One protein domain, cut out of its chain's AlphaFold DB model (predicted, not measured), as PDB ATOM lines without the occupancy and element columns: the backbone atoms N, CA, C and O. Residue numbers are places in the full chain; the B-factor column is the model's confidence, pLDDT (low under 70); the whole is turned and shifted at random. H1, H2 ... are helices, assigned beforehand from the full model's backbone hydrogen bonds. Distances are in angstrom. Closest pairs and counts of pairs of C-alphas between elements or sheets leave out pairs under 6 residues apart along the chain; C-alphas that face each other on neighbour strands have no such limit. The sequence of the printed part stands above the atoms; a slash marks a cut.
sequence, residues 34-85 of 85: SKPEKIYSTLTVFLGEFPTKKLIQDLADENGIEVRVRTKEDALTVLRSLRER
ATOM      1  N   SER A  34     331.859 232.385 237.518       82.56
ATOM      2  CA  SER A  34     330.716 232.130 236.628       82.56
ATOM      3  C   SER A  34     329.668 231.209 237.252       82.56
ATOM      4  O   SER A  34     328.615 230.963 236.651       82.56
ATOM      5  N   LYS A  35     329.945 230.665 238.444       93.25
ATOM      6  CA  LYS A  35     329.046 229.771 239.175       93.25
ATOM      7  C   LYS A  35     328.101 230.582 240.065       93.25
ATOM      8  O   LYS A  35     328.557 231.181 241.043       93.25
ATOM      9  N   PRO A  36     326.780 230.538 239.809       93.38
ATOM     10  CA  PRO A  36     325.761 231.226 240.606       93.38
ATOM     11  C   PRO A  36     325.868 230.962 242.109       93.38
ATOM     12  O   PRO A  36     325.701 231.867 242.922       93.38
ATOM     13  N   GLU A  37     326.187 229.727 242.495       95.12
ATOM     14  CA  GLU A  37     326.317 229.324 243.892       95.12
ATOM     15  C   GLU A  37     327.458 230.053 244.590       95.12
ATOM     16  O   GLU A  37     327.336 230.415 245.764       95.12
ATOM     17  N   LYS A  38     328.557 230.274 243.864       94.00
ATOM     18  CA  LYS A  38     329.733 230.933 244.406       94.00
ATOM     19  C   LYS A  38     329.540 232.444 244.453       94.00
ATOM     20  O   LYS A  38     329.765 233.015 245.516       94.00
ATOM     21  N   ILE A  39     328.956 233.035 243.407       94.25
ATOM     22  CA  ILE A  39     328.499 234.435 243.399       94.25
ATOM     23  C   ILE A  39     327.589 234.715 244.602       94.25
ATOM     24  O   ILE A  39     327.858 235.622 245.387       94.25
ATOM     25  N   TYR A  40     326.555 233.890 244.806       95.00
ATOM     26  CA  TYR A  40     325.644 234.031 245.943       95.00
ATOM     27  C   TYR A  40     326.385 233.936 247.281       95.00
ATOM     28  O   TYR A  40     326.147 234.736 248.183       95.00
ATOM     29  N   SER A  41     327.299 232.969 247.420       94.62
ATOM     30  CA  SER A  41     328.064 232.798 248.657       94.62
ATOM     31  C   SER A  41     328.985 233.981 248.956       94.62
ATOM     32  O   SER A  41     328.985 234.446 250.093       94.62
ATOM     33  N   THR A  42     329.697 234.511 247.956       92.94
ATOM     34  CA  THR A  42     330.562 235.688 248.100       92.94
ATOM     35  C   THR A  42     329.725 236.891 248.523       92.94
ATOM     36  O   THR A  42     330.001 237.497 249.556       92.94
ATOM     37  N   LEU A  43     328.618 237.172 247.828       92.50
ATOM     38  CA  LEU A  43     327.723 238.271 248.195       92.50
ATOM     39  C   LEU A  43     327.181 238.127 249.624       92.50
ATOM     40  O   LEU A  43     327.218 239.087 250.386       92.50
ATOM     41  N   THR A  44     326.730 236.937 250.032       94.00
ATOM     42  CA  THR A  44     326.231 236.707 251.399       94.00
ATOM     43  C   THR A  44     327.317 236.837 252.464       94.00
ATOM     44  O   THR A  44     327.019 237.324 253.554       94.00
ATOM     45  N   VAL A  45     328.565 236.453 252.180       90.94
ATOM     46  CA  VAL A  45     329.691 236.661 253.107       90.94
ATOM     47  C   VAL A  45     329.972 238.151 253.302       90.94
ATOM     48  O   VAL A  45     330.192 238.581 254.432       90.94
ATOM     49  N   PHE A  46     329.924 238.940 252.228       87.50
ATOM     50  CA  PHE A  46     330.258 240.365 252.277       87.50
ATOM     51  C   PHE A  46     329.112 241.256 252.761       87.50
ATOM     52  O   PHE A  46     329.316 242.143 253.587       87.50
ATOM     53  N   LEU A  47     327.907 241.038 252.243       89.88
ATOM     54  CA  LEU A  47     326.748 241.902 252.470       89.88
ATOM     55  C   LEU A  47     325.805 241.349 253.547       89.88
ATOM     56  O   LEU A  47     325.042 242.103 254.149       89.88
ATOM     57  N   GLY A  48     325.838 240.037 253.789       92.81
ATOM     58  CA  GLY A  48     324.827 239.319 254.558       92.81
ATOM     59  C   GLY A  48     323.639 238.854 253.705       92.81
ATOM     60  O   GLY A  48     323.358 239.376 252.631       92.81
ATOM     61  N   GLU A  49     322.893 237.872 254.214       94.69
ATOM     62  CA  GLU A  49     321.824 237.176 253.475       94.69
ATOM     63  C   GLU A  49     320.700 238.109 252.985       94.69
ATOM     64  O   GLU A  49     320.244 238.001 251.848       94.69
ATOM     65  N   PHE A  50     320.226 239.022 253.839       95.19
ATOM     66  CA  PHE A  50     319.123 239.916 253.479       95.19
ATOM     67  C   PHE A  50     319.534 240.943 252.407       95.19
ATOM     68  O   PHE A  50     318.837 241.028 251.392       95.19
ATOM     69  N   PRO A  51     320.657 241.675 252.556       94.50
ATOM     70  CA  PRO A  51     321.148 242.561 251.503       94.50
ATOM     71  C   PRO A  51     321.443 241.847 250.180       94.50
ATOM     72  O   PRO A  51     321.070 242.372 249.134       94.50
ATOM     73  N   THR A  52     322.010 240.635 250.210       95.31
ATOM     74  CA  THR A  52     322.233 239.832 248.996       95.31
ATOM     75  C   THR A  52     320.934 239.548 248.254       95.31
ATOM     76  O   THR A  52     320.849 239.772 247.050       95.31
ATOM     77  N   LYS A  53     319.887 239.098 248.956       97.06
ATOM     78  CA  LYS A  53     318.584 238.836 248.324       97.06
ATOM     79  C   LYS A  53     317.964 240.085 247.719       97.06
ATOM     80  O   LYS A  53     317.387 239.997 246.643       97.06
ATOM     81  N   LYS A  54     318.087 241.228 248.400       97.56
ATOM     82  CA  LYS A  54     317.596 242.503 247.874       97.56
ATOM     83  C   LYS A  54     318.335 242.892 246.595       97.56
ATOM     84  O   LYS A  54     317.682 243.158 245.602       97.56
ATOM     85  N   LEU A  55     319.666 242.835 246.602       96.38
ATOM     86  CA  LEU A  55     320.479 243.122 245.419       96.38
ATOM     87  C   LEU A  55     320.090 242.226 244.237       96.38
ATOM     88  O   LEU A  55     319.945 242.703 243.120       96.38
ATOM     89  N   ILE A  56     319.876 240.931 244.477       96.94
ATOM     90  CA  ILE A  56     319.488 239.996 243.415       96.94
ATOM     91  C   ILE A  56     318.045 240.240 242.946       96.94
ATOM     92  O   ILE A  56     317.765 240.062 241.765       96.94
ATOM     93  N   GLN A  57     317.139 240.674 243.830       98.00
ATOM     94  CA  GLN A  57     315.803 241.118 243.422       98.00
ATOM     95  C   GLN A  57     315.883 242.355 242.524       98.00
ATOM     96  O   GLN A  57     315.251 242.361 241.474       98.00
ATOM     97  N   ASP A  58     316.681 243.355 242.903       97.75
ATOM     98  CA  ASP A  58     316.859 244.576 242.114       97.75
ATOM     99  C   ASP A  58     317.413 244.222 240.715       97.75
ATOM    100  O   ASP A  58     316.877 244.668 239.702       97.75
ATOM    101  N   LEU A  59     318.387 243.301 240.635       96.25
ATOM    102  CA  LEU A  59     318.886 242.769 239.359       96.25
ATOM    103  C   LEU A  59     317.809 242.030 238.552       96.25
ATOM    104  O   LEU A  59     317.776 242.152 237.326       96.25
ATOM    105  N   ALA A  60     316.954 241.239 239.204       96.69
ATOM    106  CA  ALA A  60     315.858 240.547 238.531       96.69
ATOM    107  C   ALA A  60     314.884 241.553 237.902       96.69
ATOM    108  O   ALA A  60     314.543 241.421 236.726       96.69
ATOM    109  N   ASP A  61     314.510 242.586 238.659       97.38
ATOM    110  CA  ASP A  61     313.581 243.630 238.232       97.38
ATOM    111  C   ASP A  61     314.163 244.444 237.062       97.38
ATOM    112  O   ASP A  61     313.495 244.628 236.043       97.38
ATOM    113  N   GLU A  62     315.435 244.852 237.152       97.12
ATOM    114  CA  GLU A  62     316.154 245.581 236.093       97.12
ATOM    115  C   GLU A  62     316.271 244.783 234.789       97.12
ATOM    116  O   GLU A  62     316.274 245.354 233.697       97.12
ATOM    117  N   ASN A  63     316.339 243.454 234.889       94.94
ATOM    118  CA  ASN A  63     316.479 242.564 233.742       94.94
ATOM    119  C   ASN A  63     315.146 241.948 233.286       94.94
ATOM    120  O   ASN A  63     315.134 241.148 232.344       94.94
ATOM    121  N   GLY A  64     314.016 242.304 233.903       95.25
ATOM    122  CA  GLY A  64     312.706 241.737 233.568       95.25
ATOM    123  C   GLY A  64     312.630 240.222 233.796       95.25
ATOM    124  O   GLY A  64     312.018 239.506 233.005       95.25
ATOM    125  N   ILE A  65     313.309 239.717 234.828       96.31
ATOM    126  CA  ILE A  65     313.244 238.320 235.263       96.31
ATOM    127  C   ILE A  65     312.088 238.204 236.262       96.31
ATOM    128  O   ILE A  65     312.153 238.752 237.359       96.31
ATOM    129  N   GLU A  66     311.034 237.464 235.910       95.06
ATOM    130  CA  GLU A  66     309.818 237.306 236.732       95.06
ATOM    131  C   GLU A  66     310.006 236.330 237.912       95.06
ATOM    132  O   GLU A  66     309.233 235.393 238.117       95.06
ATOM    133  N   VAL A  67     311.052 236.536 238.713       96.44
ATOM    134  CA  VAL A  67     311.345 235.743 239.911       96.44
ATOM    135  C   VAL A  67     311.353 236.654 241.128       96.44
ATOM    136  O   VAL A  67     312.063 237.654 241.188       96.44
ATOM    137  N   ARG A  68     310.573 236.275 242.145       97.25
ATOM    138  CA  ARG A  68     310.582 236.953 243.441       97.25
ATOM    139  C   ARG A  68     311.544 236.255 244.390       97.25
ATOM    140  O   ARG A  68     311.257 235.158 244.863       97.25
ATOM    141  N   VAL A  69     312.640 236.919 244.733       97.12
ATOM    142  CA  VAL A  69     313.718 236.369 245.554       97.12
ATOM    143  C   VAL A  69     313.302 236.300 247.024       97.12
ATOM    144  O   VAL A  69     313.286 237.299 247.742       97.12
ATOM    145  N   ARG A  70     312.956 235.101 247.504       95.69
ATOM    146  CA  ARG A  70     312.644 234.843 248.925       95.69
ATOM    147  C   ARG A  70     313.618 233.846 249.539       95.69
ATOM    148  O   ARG A  70     314.015 233.960 250.704       95.69
ATOM    149  N   THR A  71     314.022 232.875 248.740       97.06
ATOM    150  CA  THR A  71     314.906 231.779 249.107       97.06
ATOM    151  C   THR A  71     316.240 231.893 248.379       97.06
ATOM    152  O   THR A  71     316.409 232.689 247.456       97.06
ATOM    153  N   LYS A  72     317.209 231.081 248.812       96.62
ATOM    154  CA  LYS A  72     318.474 230.926 248.096       96.62
ATOM    155  C   LYS A  72     318.247 230.398 246.674       96.62
ATOM    156  O   LYS A  72     318.900 230.872 245.757       96.62
ATOM    157  N   GLU A  73     317.323 229.458 246.475       97.62
ATOM    158  CA  GLU A  73     317.084 228.874 245.147       97.62
ATOM    159  C   GLU A  73     316.490 229.891 244.162       97.62
ATOM    160  O   GLU A  73     316.884 229.917 242.998       97.62
ATOM    161  N   ASP A  74     315.625 230.791 244.640       97.69
ATOM    162  CA  ASP A  74     315.109 231.894 243.816       97.69
ATOM    163  C   ASP A  74     316.260 232.791 243.339       97.69
ATOM    164  O   ASP A  74     316.346 233.145 242.165       97.69
ATOM    165  N   ALA A  75     317.192 233.112 244.241       97.19
ATOM    166  CA  ALA A  75     318.358 233.921 243.917       97.19
ATOM    167  C   ALA A  75     319.281 233.225 242.902       97.19
ATOM    168  O   ALA A  75     319.754 233.855 241.960       97.19
ATOM    169  N   LEU A  76     319.507 231.916 243.060       97.31
ATOM    170  CA  LEU A  76     320.289 231.132 242.100       97.31
ATOM    171  C   LEU A  76     319.607 231.062 240.734       97.31
ATOM    172  O   LEU A  76     320.294 231.119 239.718       97.31
ATOM    173  N   THR A  77     318.277 230.978 240.700       97.19
ATOM    174  CA  THR A  77     317.502 231.027 239.453       97.19
ATOM    175  C   THR A  77     317.756 232.334 238.707       97.19
ATOM    176  O   THR A  77     318.128 232.291 237.538       97.19
ATOM    177  N   VAL A  78     317.665 233.483 239.389       97.12
ATOM    178  CA  VAL A  78     317.963 234.798 238.790       97.12
ATOM    179  C   VAL A  78     319.393 234.850 238.250       97.12
ATOM    180  O   VAL A  78     319.605 235.208 237.094       97.12
ATOM    181  N   LEU A  79     320.379 234.445 239.056       95.19
ATOM    182  CA  LEU A  79     321.790 234.461 238.657       95.19
ATOM    183  C   LEU A  79     322.071 233.551 237.448       95.19
ATOM    184  O   LEU A  79     322.867 233.909 236.583       95.19
ATOM    185  N   ARG A  80     321.407 232.390 237.353       95.38
ATOM    186  CA  ARG A  80     321.484 231.510 236.174       95.38
ATOM    187  C   ARG A  80     320.888 232.192 234.941       95.38
ATOM    188  O   ARG A  80     321.525 232.177 233.894       95.38
ATOM    189  N   SER A  81     319.726 232.831 235.078       94.06
ATOM    190  CA  SER A  81     319.061 233.547 233.982       94.06
ATOM    191  C   SER A  81     319.873 234.732 233.453       94.06
ATOM    192  O   SER A  81     319.846 234.991 232.253       94.06
ATOM    193  N   LEU A  82     320.624 235.427 234.314       90.75
ATOM    194  CA  LEU A  82     321.527 236.508 233.897       90.75
ATOM    195  C   LEU A  82     322.703 236.008 233.048       90.75
ATOM    196  O   LEU A  82     323.204 236.752 232.218       90.75
ATOM    197  N   ARG A  83     323.136 234.754 233.234       82.50
ATOM    198  CA  ARG A  83     324.251 234.159 232.479       82.50
ATOM    199  C   ARG A  83     323.862 233.732 231.062       82.50
ATOM    200  O   ARG A  83     324.729 233.581 230.212       82.50
ATOM    201  N   GLU A  84     322.588 233.438 230.829       75.31
ATOM    202  CA  GLU A  84     322.088 232.923 229.543       75.31
ATOM    203  C   GLU A  84     321.722 234.034 228.545       75.31
ATOM    204  O   GLU A  84     321.274 233.736 227.437       75.31
ATOM    205  N   ARG A  85     321.916 235.298 228.929       61.66
ATOM    206  CA  ARG A  85     321.726 236.486 228.091       61.66
ATOM    207  C   ARG A  85     323.060 237.034 227.604       61.66
ATOM    208  O   ARG A  85     323.078 237.503 226.446       61.66
TER     209      ARG A  85
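Overview. This is residues 34 to 85 of the 85 residues of an uncharacterized protein of Thermococcus sp. SY113 (UniProt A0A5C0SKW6). Three helices make a small, rounded cluster in which each touches the other two: H1 and H2 form a V around the tight turn that joins them, and H3 closes the open side of the V, crossing both. After H2 the stretch of residues 63 to 71 folds back, and H3 then runs the same way as H2. The printed part has 52 residues with three named helices, in the order H1, H2, H3, and no named strand; the class is all helix. It is compact, with a radius of gyration of the C-alphas of 9.8 A, and the C-alphas span 26 by 20 by 16 A.

Arrangement. Start at the first printed residue, Ser 34, and go on to H1, residues 36 to 47. One residue later comes H2, residues 49 to 62. Look at Thr 44 and Thr 52, whose C-alphas are the closest of these two helices, 5.6 A apart: here H1 and H2 touch, H1 with residues 40 to 44 alone and H2 with residues 49 to 52 alone. Their lines stand at a steep tilt of 58 degrees, opposite ways. Next comes H3, residues 72 to 83, which touches H2; the closest C-alphas are those of Ala 60 and Val 78, 6.1 A apart. H2 and H3 run the same way at a steep tilt of 39 degrees. Then go back to Pro 36, whose C-alpha is 5.5 A from that of Leu 79, the closest C-alphas of H1 and H3. These two touch with residues 36 to 40 of H1 and 75 to 80 of H3 alone, opposite ways at a steep tilt of 64 degrees. The helix packing is mostly crossed, with no pair at a shallow tilt. In H1, H2 and H3 every O i to N i+4 pair is within hydrogen-bond range.

Along the chain. Find C-alpha 36 at (325.761, 231.226, 240.606); from there H1 runs 16.0 A to C-alpha 47. H2, the longest helix with 14 residues, begins at C-alpha 49, at (321.824, 237.176, 253.475), and measures 20.1 A to C-alpha 62. H3 runs 17.0 A from C-alpha 72 to C-alpha 83, which you find at (324.251, 234.159, 232.479).

Size, cuts and confidence. The two C-alphas farthest apart are those of Gly 48 and Arg 85, 26.8 A. The printed part has no cut and ends at residue 85, the chain's last. The link from H1 to H2 is tight, and the link of 9 residues from H2 to H3 is short. The mean pLDDT of the printed part is 93.7; look at Arg 85 for the one residue under 70.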